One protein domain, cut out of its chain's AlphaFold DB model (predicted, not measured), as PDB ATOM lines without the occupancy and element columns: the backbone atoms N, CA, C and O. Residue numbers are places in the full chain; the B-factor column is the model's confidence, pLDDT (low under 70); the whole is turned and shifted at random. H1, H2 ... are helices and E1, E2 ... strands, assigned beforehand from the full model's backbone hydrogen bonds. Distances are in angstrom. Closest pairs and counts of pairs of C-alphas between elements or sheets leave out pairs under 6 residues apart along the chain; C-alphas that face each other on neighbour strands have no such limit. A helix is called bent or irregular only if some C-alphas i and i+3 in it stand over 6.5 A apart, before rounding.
ATOM      1  N   ASN A 140     204.256 175.128  87.118       88.75
ATOM      2  CA  ASN A 140     205.428 175.525  87.898       88.75
ATOM      3  C   ASN A 140     205.222 175.380  89.412       88.75
ATOM      4  O   ASN A 140     204.162 175.716  89.941       88.75
ATOM      5  N   CYS A 141     206.261 174.949  90.120       87.25
ATOM      6  CA  CYS A 141     206.257 174.794  91.572       87.25
ATOM      7  C   CYS A 141     207.611 175.154  92.183       87.25
ATOM      8  O   CYS A 141     208.635 175.059  91.518       87.25
ATOM      9  N   ASP A 142     207.600 175.497  93.472       86.88
ATOM     10  CA  ASP A 142     208.820 175.638  94.281       86.88
ATOM     11  C   ASP A 142     208.940 174.533  95.340       86.88
ATOM     12  O   ASP A 142     210.041 174.157  95.735       86.88
ATOM     13  N   VAL A 143     207.807 173.998  95.808       84.19
ATOM     14  CA  VAL A 143     207.737 172.936  96.820       84.19
ATOM     15  C   VAL A 143     206.604 171.963  96.507       84.19
ATOM     16  O   VAL A 143     205.637 172.324  95.833       84.19
ATOM     17  N   ASP A 144     206.686 170.740  97.039       82.12
ATOM     18  CA  ASP A 144     205.693 169.679  96.813       82.12
ATOM     19  C   ASP A 144     204.262 170.102  97.166       82.12
ATOM     20  O   ASP A 144     203.329 169.734  96.466       82.12
ATOM     21  N   ALA A 145     204.084 170.932  98.200       81.94
ATOM     22  CA  ALA A 145     202.771 171.416  98.635       81.94
ATOM     23  C   ALA A 145     202.058 172.320  97.605       81.94
ATOM     24  O   ALA A 145     200.858 172.565  97.741       81.94
ATOM     25  N   ASN A 146     202.779 172.820  96.594       84.81
ATOM     26  CA  ASN A 146     202.196 173.584  95.488       84.81
ATOM     27  C   ASN A 146     201.538 172.658  94.465       84.81
ATOM     28  O   ASN A 146     200.621 173.071  93.764       84.81
ATOM     29  N   CYS A 147     202.022 171.425  94.362       85.12
ATOM     30  CA  CYS A 147     201.554 170.434  93.417       85.12
ATOM     31  C   CYS A 147     200.405 169.648  94.040       85.12
ATOM     32  O   CYS A 147     200.476 169.327  95.215       85.12
ATOM     33  N   CYS A 148     199.346 169.354  93.279       83.62
ATOM     34  CA  CYS A 148     198.151 168.684  93.818       83.62
ATOM     35  C   CYS A 148     198.462 167.279  94.411       83.62
ATOM     36  O   CYS A 148     198.967 167.145  95.515       83.62
ATOM     37  N   GLU A 149     198.192 166.184  93.694       78.44
ATOM     38  CA  GLU A 149     198.596 164.826  94.128       78.44
ATOM     39  C   GLU A 149     199.988 164.432  93.588       78.44
ATOM     40  O   GLU A 149     200.356 163.255  93.497       78.44
ATOM     41  N   PHE A 150     200.760 165.444  93.198       82.94
ATOM     42  CA  PHE A 150     202.039 165.350  92.501       82.94
ATOM     43  C   PHE A 150     203.174 165.840  93.404       82.94
ATOM     44  O   PHE A 150     202.935 166.306  94.512       82.94
ATOM     45  N   PHE A 151     204.412 165.722  92.937       86.12
ATOM     46  CA  PHE A 151     205.579 166.273  93.627       86.12
ATOM     47  C   PHE A 151     206.269 167.300  92.733       86.12
ATOM     48  O   PHE A 151     206.112 167.271  91.507       86.12
ATOM     49  N   CYS A 152     207.004 168.214  93.354       86.31
ATOM     50  CA  CYS A 152     207.765 169.228  92.660       86.31
ATOM     51  C   CYS A 152     209.138 168.675  92.282       86.31
ATOM     52  O   CYS A 152     209.931 168.294  93.143       86.31
ATOM     53  N   ALA A 153     209.424 168.632  90.986       88.50
ATOM     54  CA  ALA A 153     210.712 168.206  90.461       88.50
ATOM     55  C   ALA A 153     211.188 169.194  89.404       88.50
ATOM     56  O   ALA A 153     210.459 169.511  88.466       88.50
ATOM     57  N   ASP A 154     212.404 169.707  89.594       87.69
ATOM     58  CA  ASP A 154     213.026 170.715  88.725       87.69
ATOM     59  C   ASP A 154     212.117 171.929  88.449       87.69
ATOM     60  O   ASP A 154     212.074 172.472  87.346       87.69
ATOM     61  N   GLY A 155     211.366 172.353  89.470       86.00
ATOM     62  CA  GLY A 155     210.469 173.506  89.392       86.00
ATOM     63  C   GLY A 155     209.146 173.246  88.663       86.00
ATOM     64  O   GLY A 155     208.445 174.198  88.309       86.00
ATOM     65  N   VAL A 156     208.798 171.978  88.413       88.75
ATOM     66  CA  VAL A 156     207.572 171.563  87.717       88.75
ATOM     67  C   VAL A 156     206.856 170.451  88.488       88.75
ATOM     68  O   VAL A 156     207.480 169.539  89.026       88.75
ATOM     69  N   CYS A 157     205.526 170.504  88.542       88.44
ATOM     70  CA  CYS A 157     204.720 169.448  89.144       88.44
ATOM     71  C   CYS A 157     204.687 168.220  88.239       88.44
ATOM     72  O   CYS A 157     204.168 168.299  87.125       88.44
ATOM     73  N   ILE A 158     205.190 167.080  88.720       83.06
ATOM     74  CA  ILE A 158     205.280 165.842  87.937       83.06
ATOM     75  C   ILE A 158     204.431 164.729  88.561       83.06
ATOM     76  O   ILE A 158     204.464 164.463  89.765       83.06
ATOM     77  N   GLY A 159     203.671 164.047  87.699       77.19
ATOM     78  CA  GLY A 159     202.908 162.845  88.031       77.19
ATOM     79  C   GLY A 159     203.750 161.722  88.643       77.19
ATOM     80  O   GLY A 159     204.877 161.472  88.221       77.19
ATOM     81  N   LYS A 160     203.182 160.967  89.593       68.62
ATOM     82  CA  LYS A 160     203.783 159.706  90.056       68.62
ATOM     83  C   LYS A 160     203.695 158.668  88.933       68.62
ATOM     84  O   LYS A 160     202.662 158.024  88.775       68.62
ATOM     85  N   ALA A 161     204.758 158.503  88.150       64.38
ATOM     86  CA  ALA A 161     204.812 157.432  87.163       64.38
ATOM     87  C   ALA A 161     204.993 156.083  87.874       64.38
ATOM     88  O   ALA A 161     205.860 155.939  88.741       64.38
ATOM     89  N   LYS A 162     204.189 155.080  87.512       62.59
ATOM     90  CA  LYS A 162     204.411 153.713  87.992       62.59
ATOM     91  C   LYS A 162     205.547 153.109  87.175       62.59
ATOM     92  O   LYS A 162     205.452 152.976  85.958       62.59
ATOM     93  N   ILE A 163     206.643 152.776  87.850       68.88
ATOM     94  CA  ILE A 163     207.788 152.122  87.220       68.88
ATOM     95  C   ILE A 163     207.656 150.619  87.443       68.88
ATOM     96  O   ILE A 163     207.742 150.145  88.577       68.88
ATOM     97  N   LYS A 164     207.478 149.862  86.358       73.19
ATOM     98  CA  LYS A 164     207.531 148.400  86.390       73.19
ATOM     99  C   LYS A 164     208.926 147.938  85.991       73.19
ATOM    100  O   LYS A 164     209.459 148.338  84.958       73.19
ATOM    101  N   VAL A 165     209.518 147.086  86.818       76.69
ATOM    102  CA  VAL A 165     210.879 146.580  86.644       76.69
ATOM    103  C   VAL A 165     210.809 145.067  86.441       76.69
ATOM    104  O   VAL A 165     210.342 144.352  87.322       76.69
ATOM    105  N   GLU A 166     211.257 144.576  85.285       79.25
ATOM    106  CA  GLU A 166     211.271 143.142  84.962       79.25
ATOM    107  C   GLU A 166     212.707 142.655  84.735       79.25
ATOM    108  O   GLU A 166     213.447 143.219  83.926       79.25
ATOM    109  N   GLU A 167     213.126 141.598  85.436       78.50
ATOM    110  CA  GLU A 167     214.436 140.979  85.213       78.50
ATOM    111  C   GLU A 167     214.436 140.179  83.904       78.50
ATOM    112  O   GLU A 167     213.678 139.223  83.747       78.50
ATOM    113  N   THR A 168     215.325 140.527  82.972       75.94
ATOM    114  CA  THR A 168     215.415 139.883  81.647       75.94
ATOM    115  C   THR A 168     216.739 139.159  81.411       75.94
ATOM    116  O   THR A 168     217.071 138.831  80.274       75.94
ATOM    117  N   GLY A 169     217.541 138.950  82.456       72.12
ATOM    118  CA  GLY A 169     218.823 138.254  82.346       72.12
ATOM    119  C   GLY A 169     218.666 136.756  82.076       72.12
ATOM    120  O   GLY A 169     217.807 136.093  82.660       72.12
ATOM    121  N   THR A 170     219.536 136.207  81.228       70.00
ATOM    122  CA  THR A 170     219.659 134.753  81.043       70.00
ATOM    123  C   THR A 170     220.434 134.125  82.213       70.00
ATOM    124  O   THR A 170     221.054 134.817  83.025       70.00
ATOM    125  N   ALA A 171     220.405 132.795  82.343       68.44
ATOM    126  CA  ALA A 171     221.087 132.100  83.443       68.44
ATOM    127  C   ALA A 171     222.615 132.328  83.461       68.44
ATOM    128  O   ALA A 171     223.221 132.322  84.534       68.44
ATOM    129  N   GLU A 172     223.232 132.572  82.301       68.25
ATOM    130  CA  GLU A 172     224.657 132.914  82.194       68.25
ATOM    131  C   GLU A 172     224.960 134.325  82.706       68.25
ATOM    132  O   GLU A 172     225.922 134.506  83.454       68.25
ATOM    133  N   ASP A 173     224.105 135.307  82.396       64.69
ATOM    134  CA  ASP A 173     224.247 136.677  82.903       64.69
ATOM    135  C   ASP A 173     224.217 136.698  84.445       64.69
ATOM    136  O   ASP A 173     225.038 137.367  85.081       64.69
ATOM    137  N   ARG A 174     223.347 135.878  85.059       64.00
ATOM    138  CA  ARG A 174     223.276 135.729  86.524       64.00
ATOM    139  C   ARG A 174     224.550 135.126  87.124       64.00
ATOM    140  O   ARG A 174     224.978 135.582  88.182       64.00
ATOM    141  N   LYS A 175     225.182 134.147  86.460       71.69
ATOM    142  CA  LYS A 175     226.456 133.547  86.914       71.69
ATOM    143  C   LYS A 175     227.632 134.520  86.823       71.69
ATOM    144  O   LYS A 175     228.504 134.488  87.681       71.69
ATOM    145  N   ALA A 176     227.630 135.410  85.833       73.44
ATOM    146  CA  ALA A 176     228.628 136.471  85.696       73.44
ATOM    147  C   ALA A 176     228.401 137.659  86.659       73.44
ATOM    148  O   ALA A 176     229.077 138.680  86.540       73.44
ATOM    149  N   GLY A 177     227.428 137.563  87.574       68.81
ATOM    150  CA  GLY A 177     227.069 138.635  88.505       68.81
ATOM    151  C   GLY A 177     226.385 139.835  87.842       68.81
ATOM    152  O   GLY A 177     226.211 140.871  88.480       68.81
ATOM    153  N   LYS A 178     225.983 139.725  86.570       69.94
ATOM    154  CA  LYS A 178     225.366 140.815  85.808       69.94
ATOM    155  C   LYS A 178     223.846 140.675  85.853       69.94
ATOM    156  O   LYS A 178     223.269 139.793  85.224       69.94
ATOM    157  N   LYS A 179     223.167 141.572  86.572       75.38
ATOM    158  CA  LYS A 179     221.701 141.674  86.525       75.38
ATOM    159  C   LYS A 179     221.290 142.558  85.351       75.38
ATOM    160  O   LYS A 179     221.661 143.728  85.304       75.38
ATOM    161  N   LYS A 180     220.541 141.994  84.402       77.44
ATOM    162  CA  LYS A 180     219.899 142.754  83.321       77.44
ATOM    163  C   LYS A 180     218.417 142.896  83.618       77.44
ATOM    164  O   LYS A 180     217.737 141.899  83.869       77.44
ATOM    165  N   THR A 181     217.932 144.123  83.527       79.62
ATOM    166  CA  THR A 181     216.569 144.476  83.903       79.62
ATOM    167  C   THR A 181     216.006 145.456  82.885       79.62
ATOM    168  O   THR A 181     216.708 146.378  82.470       79.62
ATOM    169  N   LYS A 182     214.751 145.260  82.473       79.69
ATOM    170  CA  LYS A 182     213.997 146.235  81.681       79.69
ATOM    171  C   LYS A 182     213.134 147.083  82.607       79.69
ATOM    172  O   LYS A 182     212.481 146.559  83.506       79.69
ATOM    173  N   ILE A 183     213.153 148.388  82.369       76.31
ATOM    174  CA  ILE A 183     212.361 149.376  83.098       76.31
ATOM    175  C   ILE A 183     211.272 149.875  82.149       76.31
ATOM    176  O   ILE A 183     211.583 150.352  81.058       76.31
ATOM    177  N   TYR A 184     210.014 149.764  82.564       71.69
ATOM    178  CA  TYR A 184     208.858 150.300  81.853       71.69
ATOM    179  C   TYR A 184     208.261 151.445  82.667       71.69
ATOM    180  O   TYR A 184     208.070 151.318  83.878       71.69
ATOM    181  N   ILE A 185     207.967 152.555  81.994       69.56
ATOM    182  CA  ILE A 185     207.224 153.674  82.573       69.56
ATOM    183  C   ILE A 185     205.774 153.511  82.124       69.56
ATOM    184  O   ILE A 185     205.477 153.663  80.939       69.56
ATOM    185  N   GLU A 186     204.884 153.170  83.052       60.97
ATOM    186  CA  GLU A 186     203.445 153.146  82.797       60.97
ATOM    187  C   GLU A 186     202.922 154.589  82.895       60.97
ATOM    188  O   GLU A 186     203.126 155.255  83.916       60.97
ATOM    189  N   ARG A 187     202.327 155.088  81.803       57.22
ATOM    190  CA  ARG A 187     201.629 156.383  81.767       57.22
ATOM    191  C   ARG A 187     200.196 156.234  82.245       57.22
ATOM    192  O   ARG A 187     199.574 155.213  81.878       57.22
TER     193      ARG A 187
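Overview. This is residues 140 to 187 of the 187 residues of the protein "PqqD family protein" of Pyrinomonadaceae bacterium (UniProt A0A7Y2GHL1). This is a long thin rod: a small looped head at one end, made of residues 140 to 150 and the short hairpin of E1 and E2, is joined by a neck, residues 159 to 161, to a two-stranded ribbon of E3 and E4. At the far end of the ribbon the chain folds back through a loop that holds the small helix H1, and residues 171 to 177 stick out there. The printed part has 48 residues with one named helix and four named strands, in the order E1, E2, E3, H1, E4; the strands make two sheets, E1 - E2 and E3 - E4, both antiparallel. The class is mixed, helices and strands, with under half of the residues in named elements. The whole is extended, with a radius of gyration of the C-alphas of 17.1 A and spans of 48 by 18 by 12 A.

Arrangement. E1, residues 151 to 153, and E2, residues 156 to 158, are antiparallel neighbours and form a hairpin, with 127 degrees between their directions. The C-alphas of Cys 152 and Cys 157 face each other at 4.7 A. N 153 and O 156, 2.9 A, and N 158 and O 151, 2.9 A, are within hydrogen-bond range. E3, residues 162 to 167, is apart from both E1 and E2. E3 and E4, residues 181 to 186, are antiparallel neighbours with 158 degrees between their directions. The C-alphas of Glu 167 and Thr 181 face each other at 4.3 A, and those of Lys 162 and Glu 186 at 5.3 A. N 182 and O 166, 2.8 A, and N 186 and O 162, 3.0 A, are within hydrogen-bond range. H1, residues 171 to 175, is apart from E1 and E2, and E4 is apart from them too. In H1 every O i to N i+4 pair is within hydrogen-bond range.

Along the chain. No named element lies in residues 140 to 150. E1 begins at C-alpha 151, (205.579, 166.273, 93.627), and is 6.3 A long; E2 is 6.2 A long. E3 runs 16.4 A from C-alpha 162 to C-alpha 167, (214.436, 140.979, 85.213). H1 is 6.6 A long and is not bent. E4 runs 15.8 A and ends at C-alpha 186, (203.445, 153.146, 82.797).

Size, cuts and confidence. The two C-alphas farthest apart, those of Asn 146 and Glu 172, are 48.3 A from each other. The printed part has no cut and ends at Arg 187, the chain's last residue. The links E1 to E2, E2 to E3, E3 to H1 and H1 to E4 are tight. The mean pLDDT of the printed part is 76.8; it is under 70 at residues 160 to 163, 171 to 174, 177 to 178 and 185 to 187 of this model.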